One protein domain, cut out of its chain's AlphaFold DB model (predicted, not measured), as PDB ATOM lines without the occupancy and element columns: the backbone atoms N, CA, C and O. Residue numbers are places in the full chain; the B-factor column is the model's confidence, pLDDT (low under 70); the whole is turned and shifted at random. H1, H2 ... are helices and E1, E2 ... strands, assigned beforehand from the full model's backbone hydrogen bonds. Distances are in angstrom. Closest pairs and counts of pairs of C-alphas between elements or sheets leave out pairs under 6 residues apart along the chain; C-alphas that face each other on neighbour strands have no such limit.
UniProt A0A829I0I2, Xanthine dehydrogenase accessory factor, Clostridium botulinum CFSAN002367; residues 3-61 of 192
ATOM      1  N   VAL A   3      32.772   7.615 -54.963       96.31
ATOM      2  CA  VAL A   3      31.992   6.406 -55.260       96.31
ATOM      3  C   VAL A   3      31.665   6.405 -56.750       96.31
ATOM      4  O   VAL A   3      31.163   7.398 -57.275       96.31
ATOM      5  N   TRP A   4      31.956   5.302 -57.436       95.19
ATOM      6  CA  TRP A   4      31.632   5.103 -58.847       95.19
ATOM      7  C   TRP A   4      30.269   4.427 -58.997       95.19
ATOM      8  O   TRP A   4      29.739   3.818 -58.069       95.19
ATOM      9  N   LYS A   5      29.693   4.501 -60.203       92.06
ATOM     10  CA  LYS A   5      28.379   3.909 -60.522       92.06
ATOM     11  C   LYS A   5      28.284   2.396 -60.262       92.06
ATOM     12  O   LYS A   5      27.181   1.873 -60.138       92.06
ATOM     13  N   ASP A   6      29.420   1.704 -60.252       94.12
ATOM     14  CA  ASP A   6      29.554   0.269 -59.998       94.12
ATOM     15  C   ASP A   6      29.821  -0.052 -58.517       94.12
ATOM     16  O   ASP A   6      29.993  -1.216 -58.165       94.12
ATOM     17  N   GLY A   7      29.836   0.962 -57.647       94.00
ATOM     18  CA  GLY A   7      30.104   0.823 -56.219       94.00
ATOM     19  C   GLY A   7      31.587   0.753 -55.863       94.00
ATOM     20  O   GLY A   7      31.906   0.671 -54.678       94.00
ATOM     21  N   LYS A   8      32.508   0.826 -56.840       96.62
ATOM     22  CA  LYS A   8      33.933   1.011 -56.538       96.62
ATOM     23  C   LYS A   8      34.109   2.309 -55.745       96.62
ATOM     24  O   LYS A   8      33.365   3.266 -55.959       96.62
ATOM     25  N   ILE A   9      35.092   2.339 -54.846       96.38
ATOM     26  CA  ILE A   9      35.383   3.500 -54.002       96.38
ATOM     27  C   ILE A   9      36.855   3.906 -54.039       96.38
ATOM     28  O   ILE A   9      37.733   3.085 -54.300       96.38
ATOM     29  N   GLU A  10      37.105   5.172 -53.706       96.69
ATOM     30  CA  GLU A  10      38.425   5.722 -53.391       96.69
ATOM     31  C   GLU A  10      38.330   6.605 -52.134       96.69
ATOM     32  O   GLU A  10      37.484   7.502 -52.023       96.69
ATOM     33  N   GLY A  11      39.210   6.349 -51.164       94.44
ATOM     34  CA  GLY A  11      39.148   6.941 -49.825       94.44
ATOM     35  C   GLY A  11      38.065   6.318 -48.932       94.44
ATOM     36  O   GLY A  11      37.366   5.397 -49.332       94.44
ATOM     37  N   THR A  12      37.926   6.842 -47.714       92.88
ATOM     38  CA  THR A  12      37.011   6.335 -46.670       92.88
ATOM     39  C   THR A  12      36.315   7.499 -45.956       92.88
ATOM     40  O   THR A  12      36.762   8.646 -46.062       92.88
ATOM     41  N   VAL A  13      35.199   7.224 -45.278       88.94
ATOM     42  CA  VAL A  13      34.472   8.171 -44.404       88.94
ATOM     43  C   VAL A  13      34.346   7.684 -42.955       88.94
ATOM     44  O   VAL A  13      33.675   8.335 -42.161       88.94
ATOM     45  N   GLY A  14      34.994   6.575 -42.591       80.56
ATOM     46  CA  GLY A  14      34.958   6.034 -41.224       80.56
ATOM     47  C   GLY A  14      34.807   4.513 -41.136       80.56
ATOM     48  O   GLY A  14      34.893   3.972 -40.036       80.56
ATOM     49  N   GLY A  15      34.629   3.818 -42.268       79.69
ATOM     50  CA  GLY A  15      34.531   2.357 -42.334       79.69
ATOM     51  C   GLY A  15      33.250   1.769 -41.722       79.69
ATOM     52  O   GLY A  15      32.329   2.476 -41.318       79.69
ATOM     53  N   GLY A  16      33.176   0.436 -41.660       83.69
ATOM     54  CA  GLY A  16      32.069  -0.286 -41.024       83.69
ATOM     55  C   GLY A  16      30.726  -0.180 -41.762       83.69
ATOM     56  O   GLY A  16      30.668   0.053 -42.969       83.69
ATOM     57  N   LYS A  17      29.626  -0.386 -41.026       84.56
ATOM     58  CA  LYS A  17      28.265  -0.404 -41.596       84.56
ATOM     59  C   LYS A  17      27.838   0.951 -42.163       84.56
ATOM     60  O   LYS A  17      27.184   0.983 -43.197       84.56
ATOM     61  N   ILE A  18      28.244   2.054 -41.531       87.69
ATOM     62  CA  ILE A  18      27.941   3.400 -42.030       87.69
ATOM     63  C   ILE A  18      28.529   3.639 -43.423       87.69
ATOM     64  O   ILE A  18      27.849   4.176 -44.291       87.69
ATOM     65  N   GLU A  19      29.768   3.209 -43.670       91.25
ATOM     66  CA  GLU A  19      30.394   3.383 -44.980       91.25
ATOM     67  C   GLU A  19      29.647   2.599 -46.065       91.25
ATOM     68  O   GLU A  19      29.387   3.145 -47.135       91.25
ATOM     69  N   HIS A  20      29.214   1.372 -45.765       91.06
ATOM     70  CA  HIS A  20      28.389   0.574 -46.675       91.06
ATOM     71  C   HIS A  20      27.063   1.270 -47.028       91.06
ATOM     72  O   HIS A  20      26.701   1.349 -48.203       91.06
ATOM     73  N   GLU A  21      26.366   1.839 -46.041       92.00
ATOM     74  CA  GLU A  21      25.129   2.593 -46.281       92.00
ATOM     75  C   GLU A  21      25.367   3.864 -47.101       92.00
ATOM     76  O   GLU A  21      24.615   4.155 -48.036       92.00
ATOM     77  N   ILE A  22      26.453   4.592 -46.827       94.25
ATOM     78  CA  ILE A  22      26.832   5.774 -47.608       94.25
ATOM     79  C   ILE A  22      27.158   5.387 -49.056       94.25
ATOM     80  O   ILE A  22      26.756   6.109 -49.968       94.25
ATOM     81  N   ILE A  23      27.834   4.257 -49.300       95.62
ATOM     82  CA  ILE A  23      28.121   3.761 -50.657       95.62
ATOM     83  C   ILE A  23      26.821   3.427 -51.389       95.62
ATOM     84  O   ILE A  23      26.619   3.894 -52.510       95.62
ATOM     85  N   ASN A  24      25.908   2.682 -50.760       95.25
ATOM     86  CA  ASN A  24      24.620   2.333 -51.364       95.25
ATOM     87  C   ASN A  24      23.793   3.578 -51.690       95.25
ATOM     88  O   ASN A  24      23.255   3.700 -52.796       95.25
ATOM     89  N   LYS A  25      23.747   4.533 -50.757       95.56
ATOM     90  CA  LYS A  25      23.077   5.815 -50.961       95.56
ATOM     91  C   LYS A  25      23.732   6.616 -52.082       95.56
ATOM     92  O   LYS A  25      23.023   7.134 -52.937       95.56
ATOM     93  N   ALA A  26      25.062   6.661 -52.148       96.81
ATOM     94  CA  ALA A  26      25.783   7.332 -53.226       96.81
ATOM     95  C   ALA A  26      25.511   6.688 -54.595       96.81
ATOM     96  O   ALA A  26      25.247   7.405 -55.557       96.81
ATOM     97  N   VAL A  27      25.485   5.355 -54.694       96.50
ATOM     98  CA  VAL A  27      25.115   4.645 -55.932       96.50
ATOM     99  C   VAL A  27      23.672   4.958 -56.341       96.50
ATOM    100  O   VAL A  27      23.407   5.158 -57.528       96.50
ATOM    101  N   ALA A  28      22.738   5.046 -55.391       96.06
ATOM    102  CA  ALA A  28      21.364   5.467 -55.668       96.06
ATOM    103  C   ALA A  28      21.299   6.923 -56.165       96.06
ATOM    104  O   ALA A  28      20.665   7.194 -57.183       96.06
ATOM    105  N   CYS A  29      22.025   7.840 -55.519       96.31
ATOM    106  CA  CYS A  29      22.154   9.233 -55.949       96.31
ATOM    107  C   CYS A  29      22.732   9.353 -57.369       96.31
ATOM    108  O   CYS A  29      22.212  10.125 -58.170       96.31
ATOM    109  N   ILE A  30      23.748   8.553 -57.726       94.81
ATOM    110  CA  ILE A  30      24.311   8.510 -59.090       94.81
ATOM    111  C   ILE A  30      23.254   8.048 -60.099       94.81
ATOM    112  O   ILE A  30      23.134   8.640 -61.169       94.81
ATOM    113  N   LYS A  31      22.479   7.004 -59.773       91.62
ATOM    114  CA  LYS A  31      21.419   6.486 -60.654       91.62
ATOM    115  C   LYS A  31      20.304   7.506 -60.886       91.62
ATOM    116  O   LYS A  31      19.800   7.586 -62.001       91.62
ATOM    117  N   ASN A  32      19.960   8.277 -59.858       92.44
ATOM    118  CA  ASN A  32      18.893   9.275 -59.918       92.44
ATOM    119  C   ASN A  32      19.383  10.656 -60.382       92.44
ATOM    120  O   ASN A  32      18.566  11.518 -60.676       92.44
ATOM    121  N   ASN A  33      20.701  10.859 -60.483       90.44
ATOM    122  CA  ASN A  33      21.335  12.150 -60.759       90.44
ATOM    123  C   ASN A  33      20.926  13.254 -59.760       90.44
ATOM    124  O   ASN A  33      20.676  14.399 -60.133       90.44
ATOM    125  N   GLU A  34      20.867  12.901 -58.476       94.50
ATOM    126  CA  GLU A  34      20.398  13.778 -57.402       94.50
ATOM    127  C   GLU A  34      21.411  13.847 -56.261       94.50
ATOM    128  O   GLU A  34      21.905  12.829 -55.775       94.50
ATOM    129  N   ASN A  35      21.694  15.065 -55.797       96.19
ATOM    130  CA  ASN A  35      22.480  15.271 -54.584       96.19
ATOM    131  C   ASN A  35      21.661  14.876 -53.350       96.19
ATOM    132  O   ASN A  35      20.436  14.986 -53.344       96.19
ATOM    133  N   SER A  36      22.330  14.479 -52.269       96.94
ATOM    134  CA  SER A  36      21.645  14.117 -51.026       96.94
ATOM    135  C   SER A  36      22.488  14.443 -49.801       96.94
ATOM    136  O   SER A  36      23.709  14.540 -49.878       96.94
ATOM    137  N   THR A  37      21.845  14.591 -48.650       96.38
ATOM    138  CA  THR A  37      22.503  14.616 -47.343       96.38
ATOM    139  C   THR A  37      22.255  13.302 -46.614       96.38
ATOM    140  O   THR A  37      21.306  12.563 -46.903       96.38
ATOM    141  N   PHE A  38      23.120  12.982 -45.661       91.00
ATOM    142  CA  PHE A  38      22.901  11.883 -44.733       91.00
ATOM    143  C   PHE A  38      23.257  12.303 -43.315       91.00
ATOM    144  O   PHE A  38      24.114  13.162 -43.100       91.00
ATOM    145  N   GLU A  39      22.586  11.660 -42.373       90.88
ATOM    146  CA  GLU A  39      22.791  11.800 -40.945       90.88
ATOM    147  C   GLU A  39      22.543  10.431 -40.320       90.88
ATOM    148  O   GLU A  39      21.507   9.821 -40.576       90.88
ATOM    149  N   TYR A  40      23.519   9.937 -39.566       85.88
ATOM    150  CA  TYR A  40      23.460   8.650 -38.889       85.88
ATOM    151  C   TYR A  40      23.912   8.809 -37.443       85.88
ATOM    152  O   TYR A  40      24.954   9.410 -37.170       85.88
ATOM    153  N   GLU A  41      23.153   8.222 -36.526       79.81
ATOM    154  CA  GLU A  41      23.548   8.103 -35.127       79.81
ATOM    155  C   GLU A  41      24.399   6.839 -34.935       79.81
ATOM    156  O   GLU A  41      24.014   5.736 -35.330       79.81
ATOM    157  N   LEU A  42      25.582   6.998 -34.340       74.69
ATOM    158  CA  LEU A  42      26.588   5.949 -34.150       74.69
ATOM    159  C   LEU A  42      26.547   5.365 -32.729       74.69
ATOM    160  O   LEU A  42      27.591   5.088 -32.137       74.69
ATOM    161  N   SER A  43      25.348   5.219 -32.164       71.69
ATOM    162  CA  SER A  43      25.114   4.619 -30.848       71.69
ATOM    163  C   SER A  43      24.737   3.131 -30.957       71.69
ATOM    164  O   SER A  43      24.300   2.661 -32.010       71.69
ATOM    165  N   GLU A  44      24.882   2.368 -29.861       60.94
ATOM    166  CA  GLU A  44      24.488   0.945 -29.811       60.94
ATOM    167  C   GLU A  44      22.984   0.737 -30.060       60.94
ATOM    168  O   GLU A  44      22.589  -0.298 -30.592       60.94
ATOM    169  N   ASN A  45      22.163   1.742 -29.733       60.94
ATOM    170  CA  ASN A  45      20.722   1.762 -29.995       60.94
ATOM    171  C   ASN A  45      20.358   2.431 -31.334       60.94
ATOM    172  O   ASN A  45      19.181   2.484 -31.686       60.94
ATOM    173  N   GLY A  46      21.343   2.971 -32.056       59.31
ATOM    174  CA  GLY A  46      21.150   3.607 -33.355       59.31
ATOM    175  C   GLY A  46      20.934   2.584 -34.473       59.31
ATOM    176  O   GLY A  46      21.259   1.404 -34.333       59.31
ATOM    177  N   GLU A  47      20.435   3.047 -35.623       61.41
ATOM    178  CA  GLU A  47      20.046   2.210 -36.777       61.41
ATOM    179  C   GLU A  47      21.152   1.257 -37.274       61.41
ATOM    180  O   GLU A  47      20.871   0.232 -37.895       61.41
ATOM    181  N   LEU A  48      22.420   1.570 -36.987       65.31
ATOM    182  CA  LEU A  48      23.584   0.820 -37.460       65.31
ATOM    183  C   LEU A  48      24.254  -0.037 -36.372       65.31
ATOM    184  O   LEU A  48      25.117  -0.857 -36.707       65.31
ATOM    185  N   GLY A  49      23.852   0.099 -35.101       58.28
ATOM    186  CA  GLY A  49      24.380  -0.672 -33.968       58.28
ATOM    187  C   GLY A  49      25.904  -0.592 -33.843       58.28
ATOM    188  O   GLY A  49      26.577  -1.622 -33.781       58.28
ATOM    189  N   MET A  50      26.462   0.621 -33.912       64.50
ATOM    190  CA  MET A  50      27.908   0.862 -33.856       64.50
ATOM    191  C   MET A  50      28.335   1.290 -32.444       64.50
ATOM    192  O   MET A  50      27.618   2.014 -31.767       64.50
ATOM    193  N   GLN A  51      29.522   0.855 -32.001       63.16
ATOM    194  CA  GLN A  51      30.013   1.079 -30.627       63.16
ATOM    195  C   GLN A  51      30.805   2.384 -30.429       63.16
ATOM    196  O   GLN A  51      31.345   2.623 -29.354       63.16
ATOM    197  N   CYS A  52      30.937   3.217 -31.466       60.50
ATOM    198  CA  CYS A  52      31.845   4.370 -31.431       60.50
ATOM    199  C   CYS A  52      31.266   5.597 -30.704       60.50
ATOM    200  O   CYS A  52      32.043   6.435 -30.253       60.50
ATOM    201  N   GLY A  53      29.939   5.693 -30.552       65.81
ATOM    202  CA  GLY A  53      29.266   6.884 -30.030       65.81
ATOM    203  C   GLY A  53      29.329   8.077 -31.000       65.81
ATOM    204  O   GLY A  53      30.250   8.196 -31.806       65.81
ATOM    205  N   GLY A  54      28.346   8.981 -30.924       76.50
ATOM    206  CA  GLY A  54      28.320  10.239 -31.687       76.50
ATOM    207  C   GLY A  54      27.400  10.250 -32.914       76.50
ATOM    208  O   GLY A  54      26.616   9.332 -33.134       76.50
ATOM    209  N   GLU A  55      27.494  11.316 -33.709       82.38
ATOM    210  CA  GLU A  55      26.699  11.538 -34.924       82.38
ATOM    211  C   GLU A  55      27.619  11.702 -36.138       82.38
ATOM    212  O   GLU A  55      28.645  12.382 -36.071       82.38
ATOM    213  N   ALA A  56      27.229  11.122 -37.272       86.69
ATOM    214  CA  ALA A  56      27.894  11.306 -38.552       86.69
ATOM    215  C   ALA A  56      26.949  11.980 -39.543       86.69
ATOM    216  O   ALA A  56      25.919  11.422 -39.917       86.69
ATOM    217  N   ARG A  57      27.326  13.173 -40.008       91.50
ATOM    218  CA  ARG A  57      26.584  13.942 -41.013       91.50
ATOM    219  C   ARG A  57      27.455  14.197 -42.232       91.50
ATOM    220  O   ARG A  57      28.656  14.425 -42.102       91.50
ATOM    221  N   GLY A  58      26.851  14.211 -43.413       93.56
ATOM    222  CA  GLY A  58      27.582  14.491 -44.642       93.56
ATOM    223  C   GLY A  58      26.702  14.821 -45.835       93.56
ATOM    224  O   GLY A  58      25.472  14.750 -45.794       93.56
ATOM    225  N   PHE A  59      27.370  15.203 -46.920       96.94
ATOM    226  CA  PHE A  59      26.755  15.570 -48.187       96.94
ATOM    227  C   PHE A  59      27.320  14.714 -49.319       96.94
ATOM    228  O   PHE A  59      28.533  14.554 -49.454       96.94
ATOM    229  N   ILE A  60      26.424  14.187 -50.145       97.12
ATOM    230  CA  ILE A  60      26.710  13.444 -51.366       97.12
ATOM    231  C   ILE A  60      26.434  14.386 -52.533       97.12
ATOM    232  O   ILE A  60      25.285  14.718 -52.830       97.12
ATOM    233  N   LYS A  61      27.512  14.800 -53.199       96.62
ATOM    234  CA  LYS A  61      27.455  15.560 -54.445       96.62
ATOM    235  C   LYS A  61      27.661  14.626 -55.630       96.62
ATOM    236  O   LYS A  61      28.660  13.911 -55.678       96.62
TER     237      LYS A  61
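What this domain is: This is residues 3 to 61 of the 192 residues of the protein "Xanthine dehydrogenase accessory factor" of Clostridium botulinum CFSAN002367 (UniProt A0A829I0I2). One helix, H1, packs over one face of a two-stranded antiparallel hairpin, E1 and E2, whose long loop, residues 42 to 54, lies at one end. Residues 3 to 15, with no named element, run along the helix before it begins. The printed part has 59 residues, in the order H1, E1, E2; under half are in these elements, and the class is mixed, helices and strands. It is compact, with a radius of gyration of the C-alphas of 11.8 A, but elongated, spanning 32 by 19 by 15 A.

Where its parts are: H1, residues 16 to 32, runs 24.9 A from C-alpha 16 at (32.069, -0.286, -41.024). E1 is residues 36 to 41. E2, residues 55 to 60, ends with C-alpha 60 at (26.710, 13.444, -51.366).

How they stand to each other: In H1 every O i to N i+4 pair is within hydrogen-bond range. Its closest C-alphas to E1 are Cys 29 and Ser 36, 7.0 A, and to E2 Ala 26 and Ile 60, 6.5 A. The hairpin strands E1 and E2 are antiparallel at 167 degrees, with N 40 and O 56 at 2.8 A, within hydrogen-bond range.

The domain as a whole: The farthest C-alphas, of Asn 33 and Gln 51, are 33.3 A apart. The printed part has no cut. E1 to E2 is a long link; residues 44 to 53 have pLDDT under 70.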